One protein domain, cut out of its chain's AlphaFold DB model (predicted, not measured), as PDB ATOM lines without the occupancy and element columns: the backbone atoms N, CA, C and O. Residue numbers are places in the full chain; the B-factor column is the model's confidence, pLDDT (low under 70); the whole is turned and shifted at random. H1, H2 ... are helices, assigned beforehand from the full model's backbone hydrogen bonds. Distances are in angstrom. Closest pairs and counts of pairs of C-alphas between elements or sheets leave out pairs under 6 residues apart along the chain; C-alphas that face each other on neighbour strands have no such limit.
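What this domain is: This is residues 216 to 292 of the 329 residues of the protein "DNA-J chaperone, putative" of Bodo saltans (UniProt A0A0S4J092). Two long helices, H1 and H2, meet near their ends as a wide V, and after H2 the chain folds back in a loose tail with two short helices, H3 and H4. H1 is the long arm of the V, with residues 216 to 240 standing free, and it makes most of the length. The printed part has 77 residues with four named helices, in the order H1, H2, H3, H4, and no named strand; its class is all helix. It is extended, with a radius of gyration of the C-alphas of 18.8 A, and elongated, with spans of 55 by 35 by 27 A.

How they stand to each other: H1, residues 216 to 247, is followed after a tight link of 1 residue by H2, residues 249 to 267. The two are close but not clearly touching, with 2 pairs of C-alphas within 8 A; the closest C-alphas are those of Glu 245 and Tyr 252, 5.9 A apart. Their lines stand at a steep tilt of 65 degrees, and they run opposite ways. A short link of 8 residues joins H2 to H3, residues 276 to 279, and the two helices are apart. A tight link of 2 residues joins H3 to H4, residues 282 to 287. H3 and H4 are only just apart, their closest C-alphas being 8.3 A from each other. H1 is apart from both H3 and H4, and H2 is apart from H4. In H1 and H2 every O i to N i+4 pair is within hydrogen-bond range, and in H4 1 of 2 is; H3 is too short for such a pair, and its 1 pair of O i and N i+3 is not within range.

Where its parts are: H1 runs from Phe 216, with its C-alpha at (73.845, 65.110, 35.633), to Phe 247, with its C-alpha at (44.215, 93.823, 55.778), 45.9 A from first to last C-alpha. H2 runs from Pro 249 to Glu 267 and is 27.3 A long. H3 runs from Pro 276 to Leu 279. H4 runs from Leu 282 to Leu 287, where the C-alpha is at (51.494, 110.330, 49.378).

The domain as a whole: The two C-alphas farthest apart are those of Phe 216 and Arg 292, the first and last printed residues, at 58.3 A. The printed part has no cut, and no link between its helices is long. The mean pLDDT of the printed part is 78.6; residues 272 to 292 are under 70, and H3 and H4 have means of 57 and 53.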
ATOM      1  N   PHE A 216      75.242  65.503  35.433       88.81
ATOM      2  CA  PHE A 216      73.845  65.110  35.633       88.81
ATOM      3  C   PHE A 216      73.322  65.530  37.013       88.81
ATOM      4  O   PHE A 216      72.226  66.077  37.114       88.81
ATOM      5  N   ALA A 217      74.113  65.326  38.070       87.19
ATOM      6  CA  ALA A 217      73.752  65.751  39.418       87.19
ATOM      7  C   ALA A 217      73.585  67.277  39.506       87.19
ATOM      8  O   ALA A 217      72.585  67.743  40.044       87.19
ATOM      9  N   MET A 218      74.511  68.053  38.933       89.25
ATOM     10  CA  MET A 218      74.434  69.519  38.901       89.25
ATOM     11  C   MET A 218      73.175  70.010  38.179       89.25
ATOM     12  O   MET A 218      72.477  70.881  38.692       89.25
ATOM     13  N   VAL A 219      72.837  69.412  37.031       91.75
ATOM     14  CA  VAL A 219      71.610  69.737  36.286       91.75
ATOM     15  C   VAL A 219      70.362  69.394  37.101       91.75
ATOM     16  O   VAL A 219      69.439  70.204  37.178       91.75
ATOM     17  N   ALA A 220      70.336  68.233  37.760       92.94
ATOM     18  CA  ALA A 220      69.214  67.834  38.605       92.94
ATOM     19  C   ALA A 220      69.019  68.781  39.804       92.94
ATOM     20  O   ALA A 220      67.888  69.158  40.106       92.94
ATOM     21  N   TYR A 221      70.103  69.211  40.459       93.62
ATOM     22  CA  TYR A 221      70.034  70.189  41.550       93.62
ATOM     23  C   TYR A 221      69.574  71.567  41.071       93.62
ATOM     24  O   TYR A 221      68.740  72.183  41.732       93.62
ATOM     25  N   ALA A 222      70.057  72.029  39.914       90.56
ATOM     26  CA  ALA A 222      69.600  73.282  39.322       90.56
ATOM     27  C   ALA A 222      68.091  73.242  39.040       90.56
ATOM     28  O   ALA A 222      67.365  74.153  39.428       90.56
ATOM     29  N   LEU A 223      67.596  72.153  38.445       95.75
ATOM     30  CA  LEU A 223      66.175  71.978  38.148       95.75
ATOM     31  C   LEU A 223      65.314  71.936  39.422       95.75
ATOM     32  O   LEU A 223      64.277  72.591  39.480       95.75
ATOM     33  N   MET A 224      65.766  71.238  40.467       91.88
ATOM     34  CA  MET A 224      65.096  71.244  41.774       91.88
ATOM     35  C   MET A 224      65.031  72.646  42.392       91.88
ATOM     36  O   MET A 224      64.003  73.019  42.953       91.88
ATOM     37  N   LEU A 225      66.099  73.439  42.266       90.94
ATOM     38  CA  LEU A 225      66.129  74.822  42.740       90.94
ATOM     39  C   LEU A 225      65.152  75.708  41.956       90.94
ATOM     40  O   LEU A 225      64.400  76.460  42.569       90.94
ATOM     41  N   PHE A 226      65.089  75.568  40.629       92.56
ATOM     42  CA  PHE A 226      64.108  76.282  39.805       92.56
ATOM     43  C   PHE A 226      62.667  75.934  40.177       92.56
ATOM     44  O   PHE A 226      61.844  76.835  40.320       92.56
ATOM     45  N   ILE A 227      62.365  74.649  40.387       92.69
ATOM     46  CA  ILE A 227      61.037  74.215  40.839       92.69
ATOM     47  C   ILE A 227      60.717  74.819  42.211       92.69
ATOM     48  O   ILE A 227      59.620  75.336  42.410       92.69
ATOM     49  N   GLY A 228      61.677  74.811  43.141       90.31
ATOM     50  CA  GLY A 228      61.512  75.416  44.464       90.31
ATOM     51  C   GLY A 228      61.224  76.918  44.401       90.31
ATOM     52  O   GLY A 228      60.293  77.385  45.051       90.31
ATOM     53  N   LEU A 229      61.966  77.667  43.580       93.31
ATOM     54  CA  LEU A 229      61.734  79.101  43.368       93.31
ATOM     55  C   LEU A 229      60.384  79.379  42.699       93.31
ATOM     56  O   LEU A 229      59.700  80.328  43.071       93.31
ATOM     57  N   TYR A 230      59.982  78.547  41.737       93.75
ATOM     58  CA  TYR A 230      58.698  78.679  41.056       93.75
ATOM     59  C   TYR A 230      57.522  78.470  42.017       93.75
ATOM     60  O   TYR A 230      56.641  79.324  42.106       93.75
ATOM     61  N   ILE A 231      57.545  77.382  42.794       93.00
ATOM     62  CA  ILE A 231      56.526  77.106  43.815       93.00
ATOM     63  C   ILE A 231      56.535  78.203  44.884       93.00
ATOM     64  O   ILE A 231      55.476  78.686  45.272       93.00
ATOM     65  N   GLY A 232      57.721  78.638  45.324       92.88
ATOM     66  CA  GLY A 232      57.871  79.736  46.277       92.88
ATOM     67  C   GLY A 232      57.226  81.031  45.785       92.88
ATOM     68  O   GLY A 232      56.501  81.665  46.542       92.88
ATOM     69  N   ASN A 233      57.412  81.390  44.512       92.12
ATOM     70  CA  ASN A 233      56.774  82.562  43.912       92.12
ATOM     71  C   ASN A 233      55.247  82.445  43.846       92.12
ATOM     72  O   ASN A 233      54.563  83.427  44.116       92.12
ATOM     73  N   ILE A 234      54.703  81.273  43.501       93.75
ATOM     74  CA  ILE A 234      53.246  81.054  43.490       93.75
ATOM     75  C   ILE A 234      52.678  81.213  44.901       93.75
ATOM     76  O   ILE A 234      51.744  81.982  45.105       93.75
ATOM     77  N   LEU A 235      53.286  80.541  45.881       94.00
ATOM     78  CA  LEU A 235      52.860  80.626  47.276       94.00
ATOM     79  C   LEU A 235      52.984  82.048  47.819       94.00
ATOM     80  O   LEU A 235      52.111  82.490  48.555       94.00
ATOM     81  N   PHE A 236      54.044  82.769  47.455       92.44
ATOM     82  CA  PHE A 236      54.235  84.156  47.864       92.44
ATOM     83  C   PHE A 236      53.156  85.070  47.285       92.44
ATOM     84  O   PHE A 236      52.610  85.886  48.020       92.44
ATOM     85  N   LYS A 237      52.810  84.921  45.999       91.00
ATOM     86  CA  LYS A 237      51.715  85.685  45.385       91.00
ATOM     87  C   LYS A 237      50.393  85.425  46.089       91.00
ATOM     88  O   LYS A 237      49.752  86.370  46.526       91.00
ATOM     89  N   GLU A 238      50.040  84.160  46.278       91.81
ATOM     90  CA  GLU A 238      48.762  83.815  46.899       91.81
ATOM     91  C   GLU A 238      48.715  84.194  48.387       91.81
ATOM     92  O   GLU A 238      47.670  84.570  48.914       91.81
ATOM     93  N   LEU A 239      49.860  84.152  49.078       90.56
ATOM     94  CA  LEU A 239      49.983  84.667  50.436       90.56
ATOM     95  C   LEU A 239      49.799  86.186  50.467       90.56
ATOM     96  O   LEU A 239      49.074  86.671  51.329       90.56
ATOM     97  N   CYS A 240      50.419  86.932  49.552       87.00
ATOM     98  CA  CYS A 240      50.255  88.381  49.444       87.00
ATOM     99  C   CYS A 240      48.810  88.764  49.116       87.00
ATOM    100  O   CYS A 240      48.280  89.658  49.764       87.00
ATOM    101  N   GLU A 241      48.158  88.064  48.187       88.88
ATOM    102  CA  GLU A 241      46.743  88.269  47.856       88.88
ATOM    103  C   GLU A 241      45.842  88.024  49.067       88.88
ATOM    104  O   GLU A 241      45.083  88.914  49.445       88.88
ATOM    105  N   ARG A 242      45.990  86.879  49.753       88.38
ATOM    106  CA  ARG A 242      45.237  86.605  50.991       88.38
ATOM    107  C   ARG A 242      45.535  87.612  52.098       88.38
ATOM    108  O   ARG A 242      44.661  87.926  52.898       88.38
ATOM    109  N   SER A 243      46.774  88.094  52.179       85.56
ATOM    110  CA  SER A 243      47.161  89.100  53.170       85.56
ATOM    111  C   SER A 243      46.498  90.443  52.867       85.56
ATOM    112  O   SER A 243      45.980  91.073  53.779       85.56
ATOM    113  N   LEU A 244      46.477  90.868  51.601       84.75
ATOM    114  CA  LEU A 244      45.801  92.088  51.153       84.75
ATOM    115  C   LEU A 244      44.294  92.023  51.411       84.75
ATOM    116  O   LEU A 244      43.756  92.955  51.997       84.75
ATOM    117  N   GLU A 245      43.649  90.906  51.069       89.19
ATOM    118  CA  GLU A 245      42.228  90.667  51.358       89.19
ATOM    119  C   GLU A 245      41.927  90.753  52.863       89.19
ATOM    120  O   GLU A 245      40.892  91.276  53.271       89.19
ATOM    121  N   PHE A 246      42.851  90.277  53.703       90.19
ATOM    122  CA  PHE A 246      42.707  90.331  55.155       90.19
ATOM    123  C   PHE A 246      42.916  91.735  55.743       90.19
ATOM    124  O   PHE A 246      42.225  92.103  56.692       90.19
ATOM    125  N   PHE A 247      43.882  92.505  55.231       91.06
ATOM    126  CA  PHE A 247      44.215  93.823  55.778       91.06
ATOM    127  C   PHE A 247      43.292  94.939  55.281       91.06
ATOM    128  O   PHE A 247      42.973  95.829  56.067       91.06
ATOM    129  N   ASP A 248      42.886  94.908  54.009       88.56
ATOM    130  CA  ASP A 248      42.054  95.949  53.399       88.56
ATOM    131  C   ASP A 248      41.172  95.370  52.268       88.56
ATOM    132  O   ASP A 248      41.558  95.380  51.092       88.56
ATOM    133  N   PRO A 249      39.986  94.830  52.610       86.00
ATOM    134  CA  PRO A 249      39.103  94.198  51.635       86.00
ATOM    135  C   PRO A 249      38.510  95.198  50.631       86.00
ATOM    136  O   PRO A 249      38.336  94.848  49.465       86.00
ATOM    137  N   GLU A 250      38.249  96.449  51.037       79.88
ATOM    138  CA  GLU A 250      37.699  97.480  50.143       79.88
ATOM    139  C   GLU A 250      38.718  97.875  49.067       79.88
ATOM    140  O   GLU A 250      38.385  97.972  47.882       79.88
ATOM    141  N   PHE A 251      39.985  98.049  49.457       78.31
ATOM    142  CA  PHE A 251      41.057  98.324  48.505       78.31
ATOM    143  C   PHE A 251      41.292  97.149  47.545       78.31
ATOM    144  O   PHE A 251      41.532  97.358  46.352       78.31
ATOM    145  N   TYR A 252      41.190  95.914  48.040       79.44
ATOM    146  CA  TYR A 252      41.331  94.716  47.216       79.44
ATOM    147  C   TYR A 252      40.227  94.604  46.150       79.44
ATOM    148  O   TYR A 252      40.530  94.355  44.980       79.44
ATOM    149  N   GLU A 253      38.962  94.847  46.508       82.25
ATOM    150  CA  GLU A 253      37.851  94.858  45.545       82.25
ATOM    151  C   GLU A 253      37.998  95.969  44.497       82.25
ATOM    152  O   GLU A 253      37.764  95.728  43.309       82.25
ATOM    153  N   PHE A 254      38.456  97.159  44.902       82.94
ATOM    154  CA  PHE A 254      38.748  98.254  43.974       82.94
ATOM    155  C   PHE A 254      39.838  97.877  42.956       82.94
ATOM    156  O   PHE A 254      39.658  98.087  41.753       82.94
ATOM    157  N   MET A 255      40.945  97.285  43.417       79.81
ATOM    158  CA  MET A 255      42.040  96.829  42.550       79.81
ATOM    159  C   MET A 255      41.578  95.743  41.572       79.81
ATOM    160  O   MET A 255      41.867  95.827  40.381       79.81
ATOM    161  N   ARG A 256      40.799  94.763  42.049       81.12
ATOM    162  CA  ARG A 256      40.236  93.707  41.194       81.12
ATOM    163  C   ARG A 256      39.269  94.281  40.146       81.12
ATOM    164  O   ARG A 256      39.240  93.809  39.014       81.12
ATOM    165  N   GLY A 257      38.499  95.313  40.497       80.94
ATOM    166  CA  GLY A 257      37.626  96.023  39.556       80.94
ATOM    167  C   GLY A 257      38.396  96.747  38.445       80.94
ATOM    168  O   GLY A 257      38.017  96.654  37.278       80.94
ATOM    169  N   GLN A 258      39.504  97.411  38.789       80.62
ATOM    170  CA  GLN A 258      40.389  98.070  37.819       80.62
ATOM    171  C   GLN A 258      41.002  97.068  36.830       80.62
ATOM    172  O   GLN A 258      41.000  97.338  35.631       80.62
ATOM    173  N   GLU A 259      41.466  95.903  37.297       83.19
ATOM    174  CA  GLU A 259      42.036  94.865  36.420       83.19
ATOM    175  C   GLU A 259      41.031  94.382  35.364       83.19
ATOM    176  O   GLU A 259      41.370  94.301  34.184       83.19
ATOM    177  N   VAL A 260      39.773  94.144  35.752       84.94
ATOM    178  CA  VAL A 260      38.713  93.714  34.821       84.94
ATOM    179  C   VAL A 260      38.372  94.811  33.806       84.94
ATOM    180  O   VAL A 260      38.136  94.529  32.628       84.94
ATOM    181  N   GLU A 261      38.347  96.076  34.231       80.81
ATOM    182  CA  GLU A 261      38.137  97.198  33.311       80.81
ATOM    183  C   GLU A 261      39.310  97.387  32.342       80.81
ATOM    184  O   GLU A 261      39.086  97.696  31.168       80.81
ATOM    185  N   GLU A 262      40.546  97.198  32.801       78.25
ATOM    186  CA  GLU A 262      41.733  97.239  31.948       78.25
ATOM    187  C   GLU A 262      41.755  96.090  30.940       78.25
ATOM    188  O   GLU A 262      42.036  96.327  29.764       78.25
ATOM    189  N   GLU A 263      41.420  94.867  31.354       82.12
ATOM    190  CA  GLU A 263      41.300  93.724  30.442       82.12
ATOM    191  C   GLU A 263      40.239  93.983  29.374       82.12
ATOM    192  O   GLU A 263      40.514  93.829  28.184       82.12
ATOM    193  N   ARG A 264      39.072  94.509  29.761       86.12
ATOM    194  CA  ARG A 264      38.015  94.874  28.811       86.12
ATOM    195  C   ARG A 264      38.465  95.942  27.809       86.12
ATOM    196  O   ARG A 264      38.129  95.854  26.628       86.12
ATOM    197  N   LYS A 265      39.220  96.950  28.256       82.12
ATOM    198  CA  LYS A 265      39.783  97.996  27.380       82.12
ATOM    199  C   LYS A 265      40.840  97.429  26.431       82.12
ATOM    200  O   LYS A 265      40.840  97.779  25.251       82.12
ATOM    201  N   ARG A 266      41.678  96.497  26.902       81.81
ATOM    202  CA  ARG A 266      42.645  95.776  26.054       81.81
ATOM    203  C   ARG A 266      41.952  94.929  24.994       81.81
ATOM    204  O   ARG A 266      42.366  94.960  23.838       81.81
ATOM    205  N   GLU A 267      40.895  94.208  25.357       88.00
ATOM    206  CA  GLU A 267      40.102  93.408  24.414       88.00
ATOM    207  C   GLU A 267      39.369  94.275  23.383       88.00
ATOM    208  O   GLU A 267      39.240  93.885  22.224       88.00
ATOM    209  N   ALA A 268      38.951  95.484  23.768       91.00
ATOM    210  CA  ALA A 268      38.385  96.479  22.860       91.00
ATOM    211  C   ALA A 268      39.430  97.143  21.936       91.00
ATOM    212  O   ALA A 268      39.062  97.935  21.067       91.00
ATOM    213  N   GLY A 269      40.722  96.830  22.101       86.62
ATOM    214  CA  GLY A 269      41.820  97.419  21.333       86.62
ATOM    215  C   GLY A 269      42.161  98.858  21.732       86.62
ATOM    216  O   GLY A 269      42.883  99.539  21.003       86.62
ATOM    217  N   GLU A 270      41.653  99.334  22.869       82.56
ATOM    218  CA  GLU A 270      41.976 100.649  23.409       82.56
ATOM    219  C   GLU A 270      43.362 100.604  24.073       82.56
ATOM    220  O   GLU A 270      43.700  99.663  24.798       82.56
ATOM    221  N   PHE A 271      44.206 101.601  23.794       75.12
ATOM    222  CA  PHE A 271      45.561 101.649  24.341       75.12
ATOM    223  C   PHE A 271      45.502 101.931  25.844       75.12
ATOM    224  O   PHE A 271      45.289 103.065  26.272       75.12
ATOM    225  N   VAL A 272      45.700 100.889  26.649       68.12
ATOM    226  CA  VAL A 272      45.877 101.020  28.095       68.12
ATOM    227  C   VAL A 272      47.296 101.521  28.346       68.12
ATOM    228  O   VAL A 272      48.265 100.799  28.112       68.12
ATOM    229  N   ASP A 273      47.414 102.777  28.780       68.31
ATOM    230  CA  ASP A 273      48.688 103.367  29.197       68.31
ATOM    231  C   ASP A 273      49.221 102.530  30.378       68.31
ATOM    232  O   ASP A 273      48.509 102.313  31.351       68.31
ATOM    233  N   VAL A 274      50.432 101.973  30.281       63.22
ATOM    234  CA  VAL A 274      51.001 101.061  31.308       63.22
ATOM    235  C   VAL A 274      51.897 101.832  32.285       63.22
ATOM    236  O   VAL A 274      52.509 101.267  33.188       63.22
ATOM    237  N   ASP A 275      52.006 103.150  32.107       67.81
ATOM    238  CA  ASP A 275      52.930 103.974  32.870       67.81
ATOM    239  C   ASP A 275      52.418 104.170  34.315       67.81
ATOM    240  O   ASP A 275      51.471 104.934  34.547       67.81
ATOM    241  N   PRO A 276      53.063 103.580  35.344       56.75
ATOM    242  CA  PRO A 276      52.547 103.585  36.721       56.75
ATOM    243  C   PRO A 276      52.457 104.998  37.319       56.75
ATOM    244  O   PRO A 276      51.734 105.252  38.280       56.75
ATOM    245  N   LYS A 277      53.172 105.965  36.729       60.34
ATOM    246  CA  LYS A 277      53.128 107.382  37.112       60.34
ATOM    247  C   LYS A 277      51.849 108.090  36.669       60.34
ATOM    248  O   LYS A 277      51.542 109.151  37.222       60.34
ATOM    249  N   ARG A 278      51.156 107.573  35.653       56.19
ATOM    250  CA  ARG A 278      49.960 108.183  35.053       56.19
ATOM    251  C   ARG A 278      48.662 107.602  35.607       56.19
ATOM    252  O   ARG A 278      47.694 108.348  35.687       56.19
ATOM    253  N   LEU A 279      48.680 106.347  36.068       53.34
ATOM    254  CA  LEU A 279      47.502 105.648  36.597       53.34
ATOM    255  C   LEU A 279      47.262 105.822  38.098       53.34
ATOM    256  O   LEU A 279      46.168 105.533  38.569       53.34
ATOM    257  N   ALA A 280      48.237 106.311  38.870       53.19
ATOM    258  CA  ALA A 280      48.028 106.494  40.303       53.19
ATOM    259  C   ALA A 280      46.899 107.521  40.572       53.19
ATOM    260  O   ALA A 280      47.012 108.670  40.120       53.19
ATOM    261  N   PRO A 281      45.861 107.159  41.355       60.44
ATOM    262  CA  PRO A 281      44.840 108.090  41.817       60.44
ATOM    263  C   PRO A 281      45.486 109.337  42.425       60.44
ATOM    264  O   PRO A 281      46.511 109.248  43.111       60.44
ATOM    265  N   LEU A 282      44.885 110.513  42.219       55.41
ATOM    266  CA  LEU A 282      45.408 111.793  42.728       55.41
ATOM    267  C   LEU A 282      45.726 111.758  44.240       55.41
ATOM    268  O   LEU A 282      46.653 112.437  44.681       55.41
ATOM    269  N   ALA A 283      45.018 110.932  45.016       51.78
ATOM    270  CA  ALA A 283      45.280 110.689  46.435       51.78
ATOM    271  C   ALA A 283      46.635 109.995  46.705       51.78
ATOM    272  O   ALA A 283      47.357 110.395  47.616       51.78
ATOM    273  N   ILE A 284      47.040 109.026  45.878       54.31
ATOM    274  CA  ILE A 284      48.312 108.291  46.016       54.31
ATOM    275  C   ILE A 284      49.488 109.124  45.480       54.31
ATOM    276  O   ILE A 284      50.576 109.116  46.060       54.31
ATOM    277  N   ARG A 285      49.266 109.952  44.445       53.44
ATOM    278  CA  ARG A 285      50.256 110.950  43.986       53.44
ATOM    279  C   ARG A 285      50.664 111.937  45.087       53.44
ATOM    280  O   ARG A 285      51.815 112.371  45.101       53.44
ATOM    281  N   LYS A 286      49.752 112.271  46.009       53.44
ATOM    282  CA  LYS A 286      50.031 113.142  47.166       53.44
ATOM    283  C   LYS A 286      50.862 112.446  48.252       53.44
ATOM    284  O   LYS A 286      51.662 113.109  48.902       53.44
ATOM    285  N   LEU A 287      50.731 111.129  48.407       50.91
ATOM    286  CA  LEU A 287      51.494 110.330  49.378       50.91
ATOM    287  C   LEU A 287      52.920 110.004  48.905       50.91
ATOM    288  O   LEU A 287      53.835 109.956  49.722       50.91
ATOM    289  N   ALA A 288      53.140 109.844  47.595       51.41
ATOM    290  CA  ALA A 288      54.467 109.552  47.039       51.41
ATOM    291  C   ALA A 288      55.459 110.737  47.110       51.41
ATOM    292  O   ALA A 288      56.667 110.533  46.995       51.41
ATOM    293  N   TYR A 289      54.973 111.969  47.313       44.62
ATOM    294  CA  TYR A 289      55.799 113.174  47.455       44.62
ATOM    295  C   TYR A 289      55.273 114.066  48.592       44.62
ATOM    296  O   TYR A 289      54.644 115.094  48.318       44.62
ATOM    297  N   PRO A 290      55.563 113.739  49.866       43.91
ATOM    298  CA  PRO A 290      54.997 114.440  51.024       43.91
ATOM    299  C   PRO A 290      55.451 115.908  51.186       43.91
ATOM    300  O   PRO A 290      55.045 116.570  52.132       43.91
ATOM    301  N   GLY A 291      56.262 116.454  50.271       45.00
ATOM    302  CA  GLY A 291      56.798 117.819  50.358       45.00
ATOM    303  C   GLY A 291      56.405 118.778  49.230       45.00
ATOM    304  O   GLY A 291      56.803 119.936  49.284       45.00
ATOM    305  N   ARG A 292      55.662 118.347  48.196       46.56
ATOM    306  CA  ARG A 292      55.431 119.192  46.998       46.56
ATOM    307  C   ARG A 292      54.095 119.940  46.961       46.56
ATOM    308  O   ARG A 292      53.892 120.738  46.056       46.56
TER     309      ARG A 292